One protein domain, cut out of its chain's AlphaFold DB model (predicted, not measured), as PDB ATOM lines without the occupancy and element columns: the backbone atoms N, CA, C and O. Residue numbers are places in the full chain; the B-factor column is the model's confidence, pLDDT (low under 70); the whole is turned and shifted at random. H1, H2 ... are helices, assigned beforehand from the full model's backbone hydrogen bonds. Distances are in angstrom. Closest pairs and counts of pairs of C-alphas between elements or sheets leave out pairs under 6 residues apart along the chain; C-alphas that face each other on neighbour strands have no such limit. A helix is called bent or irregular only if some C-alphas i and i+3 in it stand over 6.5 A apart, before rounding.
ATOM      1  N   LEU A   2     239.182 215.168 126.407       79.81
ATOM      2  CA  LEU A   2     239.686 214.457 125.215       79.81
ATOM      3  C   LEU A   2     240.746 213.378 125.518       79.81
ATOM      4  O   LEU A   2     240.608 212.252 125.061       79.81
ATOM      5  N   ILE A   3     241.716 213.660 126.399       80.56
ATOM      6  CA  ILE A   3     242.683 212.646 126.875       80.56
ATOM      7  C   ILE A   3     241.978 211.449 127.540       80.56
ATOM      8  O   ILE A   3     242.415 210.319 127.379       80.56
ATOM      9  N   GLN A   4     240.869 211.664 128.258       77.44
ATOM     10  CA  GLN A   4     240.111 210.569 128.877       77.44
ATOM     11  C   GLN A   4     239.399 209.721 127.818       77.44
ATOM     12  O   GLN A   4     239.449 208.508 127.929       77.44
ATOM     13  N   HIS A   5     238.818 210.333 126.777       80.44
ATOM     14  CA  HIS A   5     238.228 209.604 125.644       80.44
ATOM     15  C   HIS A   5     239.276 208.740 124.925       80.44
ATOM     16  O   HIS A   5     239.057 207.541 124.790       80.44
ATOM     17  N   ILE A   6     240.445 209.301 124.588       81.75
ATOM     18  CA  ILE A   6     241.564 208.567 123.964       81.75
ATOM     19  C   ILE A   6     242.033 207.396 124.848       81.75
ATOM     20  O   ILE A   6     242.268 206.298 124.352       81.75
ATOM     21  N   LEU A   7     242.147 207.603 126.166       78.94
ATOM     22  CA  LEU A   7     242.564 206.556 127.111       78.94
ATOM     23  C   LEU A   7     241.490 205.490 127.383       78.94
ATOM     24  O   LEU A   7     241.812 204.443 127.942       78.94
ATOM     25  N   THR A   8     240.224 205.736 127.024       75.25
ATOM     26  CA  THR A   8     239.132 204.766 127.210       75.25
ATOM     27  C   THR A   8     238.583 204.172 125.918       75.25
ATOM     28  O   THR A   8     237.889 203.165 126.006       75.25
ATOM     29  N   GLU A   9     238.926 204.711 124.740       76.06
ATOM     30  CA  GLU A   9     238.617 204.105 123.432       76.06
ATOM     31  C   GLU A   9     238.991 202.619 123.423       76.06
ATOM     32  O   GLU A   9     238.131 201.765 123.210       76.06
ATOM     33  N   GLU A  10     240.267 202.304 123.671       71.19
ATOM     34  CA  GLU A  10     240.758 200.926 123.567       71.19
ATOM     35  C   GLU A  10     240.150 200.016 124.634       71.19
ATOM     36  O   GLU A  10     240.016 198.814 124.413       71.19
ATOM     37  N   ILE A  11     239.726 200.584 125.768       72.69
ATOM     38  CA  ILE A  11     239.011 199.848 126.809       72.69
ATOM     39  C   ILE A  11     237.619 199.473 126.287       72.69
ATOM     40  O   ILE A  11     237.304 198.289 126.223       72.69
ATOM     41  N   PHE A  12     236.798 200.426 125.836       71.38
ATOM     42  CA  PHE A  12     235.458 200.106 125.328       71.38
ATOM     43  C   PHE A  12     235.509 199.184 124.099       71.38
ATOM     44  O   PHE A  12     234.916 198.104 124.113       71.38
ATOM     45  N   ALA A  13     236.308 199.540 123.090       70.00
ATOM     46  CA  ALA A  13     236.385 198.827 121.815       70.00
ATOM     47  C   ALA A  13     237.057 197.437 121.882       70.00
ATOM     48  O   ALA A  13     237.095 196.741 120.863       70.00
ATOM     49  N   LYS A  14     237.622 197.026 123.034       68.25
ATOM     50  CA  LYS A  14     238.247 195.697 123.220       68.25
ATOM     51  C   LYS A  14     237.804 194.917 124.460       68.25
ATOM     52  O   LYS A  14     238.076 193.724 124.518       68.25
ATOM     53  N   VAL A  15     237.118 195.532 125.425       65.25
ATOM     54  CA  VAL A  15     236.506 194.817 126.567       65.25
ATOM     55  C   VAL A  15     235.109 194.298 126.217       65.25
ATOM     56  O   VAL A  15     234.694 193.242 126.697       65.25
ATOM     57  N   PHE A  16     234.371 195.019 125.369       62.97
ATOM     58  CA  PHE A  16     232.977 194.684 125.064       62.97
ATOM     59  C   PHE A  16     232.797 193.875 123.782       62.97
ATOM     60  O   PHE A  16     231.805 193.161 123.685       62.97
ATOM     61  N   ASP A  17     233.790 193.924 122.887       59.91
ATOM     62  CA  ASP A  17     233.742 193.465 121.485       59.91
ATOM     63  C   ASP A  17     232.727 194.232 120.611       59.91
ATOM     64  O   ASP A  17     232.446 193.868 119.475       59.91
ATOM     65  N   ASP A  18     232.238 195.361 121.132       61.50
ATOM     66  CA  ASP A  18     231.346 196.297 120.455       61.50
ATOM     67  C   ASP A  18     232.087 197.616 120.184       61.50
ATOM     68  O   ASP A  18     231.992 198.612 120.908       61.50
ATOM     69  N   ALA A  19     232.935 197.583 119.155       55.06
ATOM     70  CA  ALA A  19     233.696 198.749 118.713       55.06
ATOM     71  C   ALA A  19     232.837 199.766 117.941       55.06
ATOM     72  O   ALA A  19     233.268 200.907 117.758       55.06
ATOM     73  N   ASP A  20     231.643 199.369 117.492       61.78
ATOM     74  CA  ASP A  20     230.762 200.220 116.699       61.78
ATOM     75  C   ASP A  20     229.811 201.034 117.580       61.78
ATOM     76  O   ASP A  20     229.619 202.213 117.291       61.78
ATOM     77  N   PHE A  21     229.355 200.511 118.722       64.19
ATOM     78  CA  PHE A  21     228.674 201.277 119.773       64.19
ATOM     79  C   PHE A  21     229.405 202.591 120.126       64.19
ATOM     80  O   PHE A  21     228.834 203.683 120.053       64.19
ATOM     81  N   HIS A  22     230.712 202.523 120.420       66.75
ATOM     82  CA  HIS A  22     231.507 203.710 120.777       66.75
ATOM     83  C   HIS A  22     231.738 204.660 119.584       66.75
ATOM     84  O   HIS A  22     232.119 205.808 119.788       66.75
ATOM     85  N   ARG A  23     231.491 204.231 118.338       65.62
ATOM     86  CA  ARG A  23     231.585 205.076 117.129       65.62
ATOM     87  C   ARG A  23     230.248 205.675 116.705       65.62
ATOM     88  O   ARG A  23     230.226 206.772 116.150       65.62
ATOM     89  N   GLN A  24     229.154 204.959 116.948       70.75
ATOM     90  CA  GLN A  24     227.787 205.397 116.669       70.75
ATOM     91  C   GLN A  24     227.305 206.411 117.718       70.75
ATOM     92  O   GLN A  24     226.550 207.322 117.379       70.75
ATOM     93  N   ASN A  25     227.809 206.325 118.959       78.19
ATOM     94  CA  ASN A  25     227.502 207.279 120.022       78.19
ATOM     95  C   ASN A  25     227.718 208.746 119.587       78.19
ATOM     96  O   ASN A  25     228.805 209.165 119.176       78.19
ATOM     97  N   ASN A  26     226.667 209.549 119.753       78.12
ATOM     98  CA  ASN A  26     226.552 210.921 119.263       78.12
ATOM     99  C   ASN A  26     227.544 211.929 119.876       78.12
ATOM    100  O   ASN A  26     227.668 213.028 119.338       78.12
ATOM    101  N   VAL A  27     228.212 211.618 120.990       80.56
ATOM    102  CA  VAL A  27     229.259 212.475 121.582       80.56
ATOM    103  C   VAL A  27     230.648 211.952 121.225       80.56
ATOM    104  O   VAL A  27     231.531 212.738 120.874       80.56
ATOM    105  N   ALA A  28     230.834 210.630 121.247       79.38
ATOM    106  CA  ALA A  28     232.094 209.998 120.872       79.38
ATOM    107  C   ALA A  28     232.474 210.277 119.414       79.38
ATOM    108  O   ALA A  28     233.630 210.588 119.146       79.38
ATOM    109  N   ARG A  29     231.510 210.263 118.486       82.06
ATOM    110  CA  ARG A  29     231.736 210.575 117.065       82.06
ATOM    111  C   ARG A  29     232.372 211.954 116.837       82.06
ATOM    112  O   ARG A  29     233.277 212.082 116.016       82.06
ATOM    113  N   GLU A  30     231.944 212.973 117.582       81.25
ATOM    114  CA  GLU A  30     232.498 214.332 117.458       81.25
ATOM    115  C   GLU A  30     233.887 214.441 118.105       81.25
ATOM    116  O   GLU A  30     234.771 215.130 117.594       81.25
ATOM    117  N   LEU A  31     234.119 213.718 119.207       83.38
ATOM    118  CA  LEU A  31     235.440 213.635 119.833       83.38
ATOM    119  C   LEU A  31     236.437 212.841 118.973       83.38
ATOM    120  O   LEU A  31     237.607 213.218 118.928       83.38
ATOM    121  N   TYR A  32     235.969 211.848 118.215       82.69
ATOM    122  CA  TYR A  32     236.740 211.163 117.179       82.69
ATOM    123  C   TYR A  32     237.091 212.075 116.001       82.69
ATOM    124  O   TYR A  32     238.235 212.063 115.547       82.69
ATOM    125  N   ALA A  33     236.147 212.891 115.521       82.62
ATOM    126  CA  ALA A  33     236.423 213.883 114.480       82.62
ATOM    127  C   ALA A  33     237.467 214.916 114.949       82.62
ATOM    128  O   ALA A  33     238.389 215.253 114.206       82.62
ATOM    129  N   LEU A  34     237.371 215.357 116.210       84.06
ATOM    130  CA  LEU A  34     238.354 216.240 116.838       84.06
ATOM    131  C   LEU A  34     239.726 215.566 117.003       84.06
ATOM    132  O   LEU A  34     240.742 216.189 116.712       84.06
ATOM    133  N   GLU A  35     239.782 214.306 117.439       86.19
ATOM    134  CA  GLU A  35     241.033 213.547 117.553       86.19
ATOM    135  C   GLU A  35     241.718 213.378 116.188       86.19
ATOM    136  O   GLU A  35     242.912 213.660 116.047       86.19
ATOM    137  N   ALA A  36     240.955 212.989 115.162       86.06
ATOM    138  CA  ALA A  36     241.446 212.788 113.801       86.06
ATOM    139  C   ALA A  36     242.028 214.063 113.159       86.06
ATOM    140  O   ALA A  36     242.810 213.962 112.215       86.06
ATOM    141  N   ALA A  37     241.707 215.251 113.682       86.88
ATOM    142  CA  ALA A  37     242.261 216.515 113.204       86.88
ATOM    143  C   ALA A  37     243.723 216.770 113.633       86.88
ATOM    144  O   ALA A  37     244.389 217.594 113.007       86.88
ATOM    145  N   PHE A  38     244.246 216.101 114.676       85.75
ATOM    146  CA  PHE A  38     245.614 216.363 115.171       85.75
ATOM    147  C   PHE A  38     246.385 215.151 115.727       85.75
ATOM    148  O   PHE A  38     247.615 215.186 115.760       85.75
ATOM    149  N   PHE A  39     245.722 214.077 116.167       86.69
ATOM    150  CA  PHE A  39     246.361 212.933 116.831       86.69
ATOM    151  C   PHE A  39     246.386 211.701 115.917       86.69
ATOM    152  O   PHE A  39     245.738 210.685 116.156       86.69
ATOM    153  N   THR A  40     247.135 211.803 114.818       86.25
ATOM    154  CA  THR A  40     247.099 210.832 113.712       86.25
ATOM    155  C   THR A  40     248.412 210.064 113.526       86.25
ATOM    156  O   THR A  40     249.457 210.390 114.097       86.25
ATOM    157  N   GLY A  41     248.358 209.005 112.710       86.62
ATOM    158  CA  GLY A  41     249.529 208.349 112.120       86.62
ATOM    159  C   GLY A  41     250.617 207.933 113.116       86.62
ATOM    160  O   GLY A  41     250.396 207.099 113.997       86.62
ATOM    161  N   ALA A  42     251.819 208.487 112.934       86.31
ATOM    162  CA  ALA A  42     252.978 208.197 113.773       86.31
ATOM    163  C   ALA A  42     252.818 208.718 115.211       86.31
ATOM    164  O   ALA A  42     253.248 208.034 116.136       86.31
ATOM    165  N   LEU A  43     252.158 209.868 115.412       87.06
ATOM    166  CA  LEU A  43     251.996 210.483 116.732       87.06
ATOM    167  C   LEU A  43     251.145 209.597 117.650       87.06
ATOM    168  O   LEU A  43     251.632 209.186 118.702       87.06
ATOM    169  N   LYS A  44     249.937 209.198 117.217       86.38
ATOM    170  CA  LYS A  44     249.079 208.282 117.999       86.38
ATOM    171  C   LYS A  44     249.803 206.974 118.327       86.38
ATOM    172  O   LYS A  44     249.832 206.563 119.484       86.38
ATOM    173  N   LYS A  45     250.473 206.362 117.341       84.44
ATOM    174  CA  LYS A  45     251.242 205.120 117.546       84.44
ATOM    175  C   LYS A  45     252.402 205.288 118.531       84.44
ATOM    176  O   LYS A  45     252.581 204.433 119.393       84.44
ATOM    177  N   GLN A  46     253.189 206.358 118.430       86.81
ATOM    178  CA  GLN A  46     254.351 206.578 119.296       86.81
ATOM    179  C   GLN A  46     253.941 206.933 120.731       86.81
ATOM    180  O   GLN A  46     254.546 206.419 121.670       86.81
ATOM    181  N   THR A  47     252.895 207.746 120.909       85.00
ATOM    182  CA  THR A  47     252.360 208.105 122.229       85.00
ATOM    183  C   THR A  47     251.706 206.909 122.930       85.00
ATOM    184  O   THR A  47     251.993 206.665 124.100       85.00
ATOM    185  N   LEU A  48     250.872 206.125 122.235       85.00
ATOM    186  CA  LEU A  48     250.160 204.993 122.849       85.00
ATOM    187  C   LEU A  48     251.031 203.737 123.042       85.00
ATOM    188  O   LEU A  48     250.701 202.902 123.880       85.00
ATOM    189  N   LYS A  49     252.186 203.616 122.366       86.75
ATOM    190  CA  LYS A  49     253.112 202.471 122.521       86.75
ATOM    191  C   LYS A  49     253.522 202.199 123.978       86.75
ATOM    192  O   LYS A  49     253.756 201.047 124.331       86.75
ATOM    193  N   GLY A  50     253.605 203.231 124.822       85.25
ATOM    194  CA  GLY A  50     253.910 203.079 126.252       85.25
ATOM    195  C   GLY A  50     252.763 202.503 127.097       85.25
ATOM    196  O   GLY A  50     253.005 202.047 128.212       85.25
ATOM    197  N   LEU A  51     251.531 202.514 126.579       85.00
ATOM    198  CA  LEU A  51     250.319 202.053 127.269       85.00
ATOM    199  C   LEU A  51     249.909 200.626 126.883       85.00
ATOM    200  O   LEU A  51     249.209 199.966 127.650       85.00
ATOM    201  N   GLU A  52     250.393 200.121 125.748       85.31
ATOM    202  CA  GLU A  52     250.066 198.790 125.225       85.31
ATOM    203  C   GLU A  52     250.232 197.630 126.238       85.31
ATOM    204  O   GLU A  52     249.361 196.765 126.257       85.31
ATOM    205  N   PRO A  53     251.229 197.591 127.153       87.81
ATOM    206  CA  PRO A  53     251.284 196.552 128.190       87.81
ATOM    207  C   PRO A  53     250.074 196.556 129.143       87.81
ATOM    208  O   PRO A  53     249.630 195.497 129.588       87.81
ATOM    209  N   TYR A  54     249.515 197.735 129.437       83.31
ATOM    210  CA  TYR A  54     248.336 197.887 130.291       83.31
ATOM    211  C   TYR A  54     247.060 197.517 129.534       83.31
ATOM    212  O   TYR A  54     246.221 196.792 130.070       83.31
ATOM    213  N   TYR A  55     246.929 197.941 128.272       81.25
ATOM    214  CA  TYR A  55     245.813 197.517 127.424       81.25
ATOM    215  C   TYR A  55     245.845 196.003 127.171       81.25
ATOM    216  O   TYR A  55     244.808 195.357 127.267       81.25
ATOM    217  N   ALA A  56     247.015 195.396 126.958       83.88
ATOM    218  CA  ALA A  56     247.159 193.945 126.856       83.88
ATOM    219  C   ALA A  56     246.668 193.216 128.120       83.88
ATOM    220  O   ALA A  56     245.928 192.240 128.001       83.88
ATOM    221  N   ALA A  57     247.001 193.714 129.317       84.00
ATOM    222  CA  ALA A  57     246.505 193.160 130.577       84.00
ATOM    223  C   ALA A  57     244.977 193.319 130.738       84.00
ATOM    224  O   ALA A  57     244.297 192.365 131.116       84.00
ATOM    225  N   ILE A  58     244.422 194.488 130.391       79.94
ATOM    226  CA  ILE A  58     242.971 194.750 130.403       79.94
ATOM    227  C   ILE A  58     242.236 193.809 129.440       79.94
ATOM    228  O   ILE A  58     241.245 193.195 129.827       79.94
ATOM    229  N   ARG A  59     242.738 193.646 128.209       80.25
ATOM    230  CA  ARG A  59     242.160 192.754 127.189       80.25
ATOM    231  C   ARG A  59     242.240 191.284 127.617       80.25
ATOM    232  O   ARG A  59     241.267 190.557 127.454       80.25
ATOM    233  N   ALA A  60     243.353 190.856 128.220       83.44
ATOM    234  CA  ALA A  60     243.514 189.495 128.736       83.44
ATOM    235  C   ALA A  60     242.558 189.177 129.900       83.44
ATOM    236  O   ALA A  60     242.020 188.075 129.955       83.44
ATOM    237  N   ALA A  61     242.313 190.138 130.799       81.19
ATOM    238  CA  ALA A  61     241.322 189.988 131.862       81.19
ATOM    239  C   ALA A  61     239.886 189.988 131.306       81.19
ATOM    240  O   ALA A  61     239.097 189.116 131.652       81.19
ATOM    241  N   ALA A  62     239.565 190.907 130.390       77.00
ATOM    242  CA  ALA A  62     238.245 191.009 129.767       77.00
ATOM    243  C   ALA A  62     237.847 189.765 128.958       77.00
ATOM    244  O   ALA A  62     236.690 189.356 128.989       77.00
ATOM    245  N   ALA A  63     238.805 189.130 128.275       78.19
ATOM    246  CA  ALA A  63     238.576 187.912 127.498       78.19
ATOM    247  C   ALA A  63     238.164 186.692 128.349       78.19
ATOM    248  O   ALA A  63     237.692 185.700 127.797       78.19
ATOM    249  N   GLN A  64     238.320 186.750 129.677       80.31
ATOM    250  CA  GLN A  64     237.845 185.711 130.601       80.31
ATOM    251  C   GLN A  64     236.398 185.944 131.076       80.31
ATOM    252  O   GLN A  64     235.868 185.132 131.829       80.31
ATOM    253  N   ILE A  65     235.755 187.040 130.656       76.19
ATOM    254  CA  ILE A  65     234.467 187.487 131.193       76.19
ATOM    255  C   ILE A  65     233.312 187.088 130.271       76.19
ATOM    256  O   ILE A  65     233.079 187.710 129.230       76.19
ATOM    257  N   GLY A  66     232.560 186.067 130.689       66.56
ATOM    258  CA  GLY A  66     231.439 185.522 129.925       66.56
ATOM    259  C   GLY A  66     230.134 186.315 130.052       66.56
ATOM    260  O   GLY A  66     229.448 186.510 129.050       66.56
ATOM    261  N   SER A  67     229.763 186.774 131.253       70.94
ATOM    262  CA  SER A  67     228.449 187.397 131.481       70.94
ATOM    263  C   SER A  67     228.467 188.928 131.451       70.94
ATOM    264  O   SER A  67     229.462 189.587 131.763       70.94
ATOM    265  N   HIS A  68     227.313 189.526 131.135       65.94
ATOM    266  CA  HIS A  68     227.163 190.982 131.141       65.94
ATOM    267  C   HIS A  68     227.331 191.588 132.550       65.94
ATOM    268  O   HIS A  68     227.959 192.634 132.689       65.94
ATOM    269  N   ALA A  69     226.850 190.915 133.602       66.38
ATOM    270  CA  ALA A  69     226.988 191.380 134.987       66.38
ATOM    271  C   ALA A  69     228.456 191.403 135.458       66.38
ATOM    272  O   ALA A  69     228.891 192.338 136.135       66.38
ATOM    273  N   GLU A  70     229.258 190.418 135.047       72.75
ATOM    274  CA  GLU A  70     230.703 190.438 135.284       72.75
ATOM    275  C   GLU A  70     231.391 191.531 134.449       72.75
ATOM    276  O   GLU A  70     232.255 192.227 134.981       72.75
ATOM    277  N   LYS A  71     230.976 191.770 133.188       71.19
ATOM    278  CA  LYS A  71     231.495 192.893 132.375       71.19
ATOM    279  C   LYS A  71     231.200 194.248 133.033       71.19
ATOM    280  O   LYS A  71     232.100 195.083 133.101       71.19
ATOM    281  N   GLN A  72     230.002 194.455 133.589       67.31
ATOM    282  CA  GLN A  72     229.671 195.651 134.383       67.31
ATOM    283  C   GLN A  72     230.538 195.763 135.650       67.31
ATOM    284  O   GLN A  72     231.053 196.837 135.962       67.31
ATOM    285  N   THR A  73     230.750 194.653 136.364       70.75
ATOM    286  CA  THR A  73     231.574 194.609 137.588       70.75
ATOM    287  C   THR A  73     233.044 194.930 137.295       70.75
ATOM    288  O   THR A  73     233.678 195.700 138.018       70.75
ATOM    289  N   PHE A  74     233.580 194.404 136.194       76.06
ATOM    290  CA  PHE A  74     234.925 194.690 135.702       76.06
ATOM    291  C   PHE A  74     235.069 196.131 135.203       76.06
ATOM    292  O   PHE A  74     236.048 196.795 135.537       76.06
ATOM    293  N   LEU A  75     234.070 196.658 134.487       71.56
ATOM    294  CA  LEU A  75     234.018 198.061 134.072       71.56
ATOM    295  C   LEU A  75     234.014 199.002 135.280       71.56
ATOM    296  O   LEU A  75     234.771 199.968 135.292       71.56
ATOM    297  N   LYS A  76     233.239 198.686 136.327       68.00
ATOM    298  CA  LYS A  76     233.265 199.394 137.616       68.00
ATOM    299  C   LYS A  76     234.649 199.324 138.269       68.00
ATOM    300  O   LYS A  76     235.160 200.353 138.700       68.00
ATOM    301  N   ALA A  77     235.278 198.148 138.313       71.00
ATOM    302  CA  ALA A  77     236.601 197.969 138.911       71.00
ATOM    303  C   ALA A  77     237.710 198.715 138.144       71.00
ATOM    304  O   ALA A  77     238.567 199.341 138.769       71.00
ATOM    305  N   ILE A  78     237.683 198.706 136.805       71.75
ATOM    306  CA  ILE A  78     238.553 199.553 135.977       71.75
ATOM    307  C   ILE A  78     238.264 201.018 136.271       71.75
ATOM    308  O   ILE A  78     239.190 201.758 136.581       71.75
ATOM    309  N   TYR A  79     237.000 201.436 136.202       69.06
ATOM    310  CA  TYR A  79     236.606 202.830 136.351       69.06
ATOM    311  C   TYR A  79     237.033 203.402 137.705       69.06
ATOM    312  O   TYR A  79     237.723 204.418 137.742       69.06
ATOM    313  N   GLU A  80     236.717 202.726 138.811       65.19
ATOM    314  CA  GLU A  80     237.113 203.166 140.146       65.19
ATOM    315  C   GLU A  80     238.635 203.289 140.292       65.19
ATOM    316  O   GLU A  80     239.117 204.319 140.758       65.19
ATOM    317  N   ASN A  81     239.405 202.275 139.888       69.50
ATOM    318  CA  ASN A  81     240.859 202.294 140.066       69.50
ATOM    319  C   ASN A  81     241.546 203.281 139.110       69.50
ATOM    320  O   ASN A  81     242.382 204.077 139.540       69.50
ATOM    321  N   PHE A  82     241.155 203.290 137.833       68.88
ATOM    322  CA  PHE A  82     241.683 204.210 136.829       68.88
ATOM    323  C   PHE A  82     241.386 205.665 137.194       68.88
ATOM    324  O   PHE A  82     242.296 206.484 137.153       68.88
ATOM    325  N   TYR A  83     240.156 206.008 137.595       60.56
ATOM    326  CA  TYR A  83     239.802 207.405 137.874       60.56
ATOM    327  C   TYR A  83     240.446 207.929 139.167       60.56
ATOM    328  O   TYR A  83     240.944 209.059 139.176       60.56
ATOM    329  N   LYS A  84     240.513 207.100 140.225       62.28
ATOM    330  CA  LYS A  84     241.215 207.428 141.482       62.28
ATOM    331  C   LYS A  84     242.708 207.696 141.242       62.28
ATOM    332  O   LYS A  84     243.242 208.645 141.808       62.28
ATOM    333  N   VAL A  85     243.368 206.914 140.381       67.19
ATOM    334  CA  VAL A  85     244.803 207.075 140.068       67.19
ATOM    335  C   VAL A  85     245.063 208.194 139.050       67.19
ATOM    336  O   VAL A  85     245.936 209.026 139.276       67.19
ATOM    337  N   TYR A  86     244.308 208.250 137.948       65.50
ATOM    338  CA  TYR A  86     244.521 209.211 136.858       65.50
ATOM    339  C   TYR A  86     244.311 210.665 137.298       65.50
ATOM    340  O   TYR A  86     245.046 211.554 136.864       65.50
ATOM    341  N   ASN A  87     243.301 210.937 138.133       62.19
ATOM    342  CA  ASN A  87     243.027 212.295 138.595       62.19
ATOM    343  C   ASN A  87     242.280 212.314 139.936       62.19
ATOM    344  O   ASN A  87     241.116 212.712 139.994       62.19
ATOM    345  N   ALA A  88     242.969 211.939 141.020       62.00
ATOM    346  CA  ALA A  88     242.436 211.967 142.387       62.00
ATOM    347  C   ALA A  88     241.700 213.283 142.723       62.00
ATOM    348  O   ALA A  88     240.552 213.254 143.155       62.00
ATOM    349  N   LYS A  89     242.289 214.448 142.402       59.31
ATOM    350  CA  LYS A  89     241.661 215.761 142.653       59.31
ATOM    351  C   LYS A  89     240.325 215.954 141.923       59.31
ATOM    352  O   LYS A  89     239.439 216.622 142.454       59.31
ATOM    353  N   ALA A  90     240.173 215.411 140.713       57.38
ATOM    354  CA  ALA A  90     238.905 215.443 139.987       57.38
ATOM    355  C   ALA A  90     237.937 214.340 140.439       57.38
ATOM    356  O   ALA A  90     236.737 214.589 140.427       57.38
ATOM    357  N   ALA A  91     238.432 213.173 140.863       56.28
ATOM    358  CA  ALA A  91     237.620 212.114 141.461       56.28
ATOM    359  C   ALA A  91     236.949 212.609 142.757       56.28
ATOM    360  O   ALA A  91     235.723 212.554 142.866       56.28
ATOM    361  N   ASP A  92     237.732 213.213 143.658       54.91
ATOM    362  CA  ASP A  92     237.253 213.874 144.877       54.91
ATOM    363  C   ASP A  92     236.231 214.974 144.547       54.91
ATOM    364  O   ASP A  92     235.146 215.028 145.127       54.91
ATOM    365  N   ARG A  93     236.547 215.850 143.579       53.50
ATOM    366  CA  ARG A  93     235.675 216.975 143.195       53.50
ATOM    367  C   ARG A  93     234.345 216.525 142.592       53.50
ATOM    368  O   ARG A  93     233.328 217.163 142.844       53.50
ATOM    369  N   LEU A  94     234.360 215.479 141.767       50.41
ATOM    370  CA  LEU A  94     233.166 214.939 141.113       50.41
ATOM    371  C   LEU A  94     232.357 214.019 142.042       50.41
ATOM    372  O   LEU A  94     231.216 213.711 141.717       50.41
ATOM    373  N   GLY A  95     232.902 213.619 143.198       51.72
ATOM    374  CA  GLY A  95     232.182 212.821 144.194       51.72
ATOM    375  C   GLY A  95     231.798 211.431 143.685       51.72
ATOM    376  O   GLY A  95     230.737 210.922 144.040       51.72
TER     377      GLY A  95
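This is residues 2 to 95 of the 712 residues of the protein "Site-specific DNA-methyltransferase (adenine-specific)" of mine drainage metagenome (UniProt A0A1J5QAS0). H1 runs through the middle, and the chain from H2 through H3 and H4 to H5 curves round it in an open arc, with H3 packed on the first turn of H1, H5 packed on its last part, and H4 standing off from it. From the end of the arc the long helix H6 folds back, making a narrow V with H1 that is closed near Val 15 and Lys 71, and the short helix H7 turns sharply at the far end of H6. The printed part has 94 residues, with seven named helices, H1 to H7 in order along the chain, and no named strand; the class is all helix. The whole is compact, with a radius of gyration of the C-alphas of 14.2 A, although contacts between the helices are few, and it spans 36 by 32 by 29 A.

H1 is residues 2 to 15, 19.9 A from first to last C-alpha, beginning at C-alpha 2 at (239.686, 214.457, 125.215). It is irregular, but only just: C-alphas 7 and 10 are 6.9 A apart, against about 5 A in a regular helix. H2 is residues 21 to 24, 5.2 A long. H3 is residues 28 to 36 and measures 12.1 A. H4, residues 41 to 48, measures 11.3 A and begins at C-alpha 41 at (249.529, 208.349, 112.120). H5, residues 52 to 62, measures 14.9 A. H6, residues 68 to 86, is the longest helix, 25.8 A from C-alpha 68 at (227.163, 190.982, 131.141) to C-alpha 86 at (244.521, 209.211, 136.858). H7 is residues 88 to 94, 9.8 A long, and ends at C-alpha 94 at (233.166, 214.939, 141.113).

H1 is the hub, touching three helices. With residues 9 to 13 alone it only just touches H2, with 3 pairs of C-alphas within 8 A; the closest C-alphas are those of Ala 13 and His 22, 7.0 A apart. With residues 2 to 5 alone it touches H3, the closest C-alphas being those of Leu 2 and Leu 31, 6.9 A apart; the two run opposite ways at a steep tilt of 65 degrees. With residues 10 to 15 alone it touches H5, the closest C-alphas being those of Val 15 and Ala 62, 5.3 A apart; they run the same way at a steep tilt of 44 degrees. H2 and H3 touch only at the corner by their link, where the closest C-alphas, those of Arg 23 and Arg 29, are 5.5 A apart. H4 is apart from H1 and from H3, and meets H5 only through their link. H6 is close to H1 but not clearly touching it: the closest C-alphas, those of Val 15 and Lys 71, are 7.9 A apart, and the two run opposite ways at a shallow tilt of 29 degrees. H6 is also close to H5 but not clearly touching it, with the closest C-alphas, those of Ala 62 and Lys 71, 7.5 A apart. H6 and H7 are close but not clearly touching, the closest C-alphas being those of Lys 84 and Ala 91, 5.9 A apart; they run opposite ways at a steep tilt of 64 degrees. H7 is apart from H1 and H5. In H3, H4, H5, H6 and H7 every O i to N i+4 pair is within hydrogen-bond range, in H1 8 of 10 are, and H2 is too short for such a pair.

The two C-alphas farthest apart are those of Ala 42 and Ala 69, 37.5 A, while those of Leu 2 and Gly 95, the first and last printed, are 20.5 A apart. The printed part has no cut, and the six links between successive helices are tight. The mean pLDDT of the printed part is 74.3. It is under 70 in 32 residues, among them residues 14 to 23 and 79 to 95, and the mean over H7 is 56.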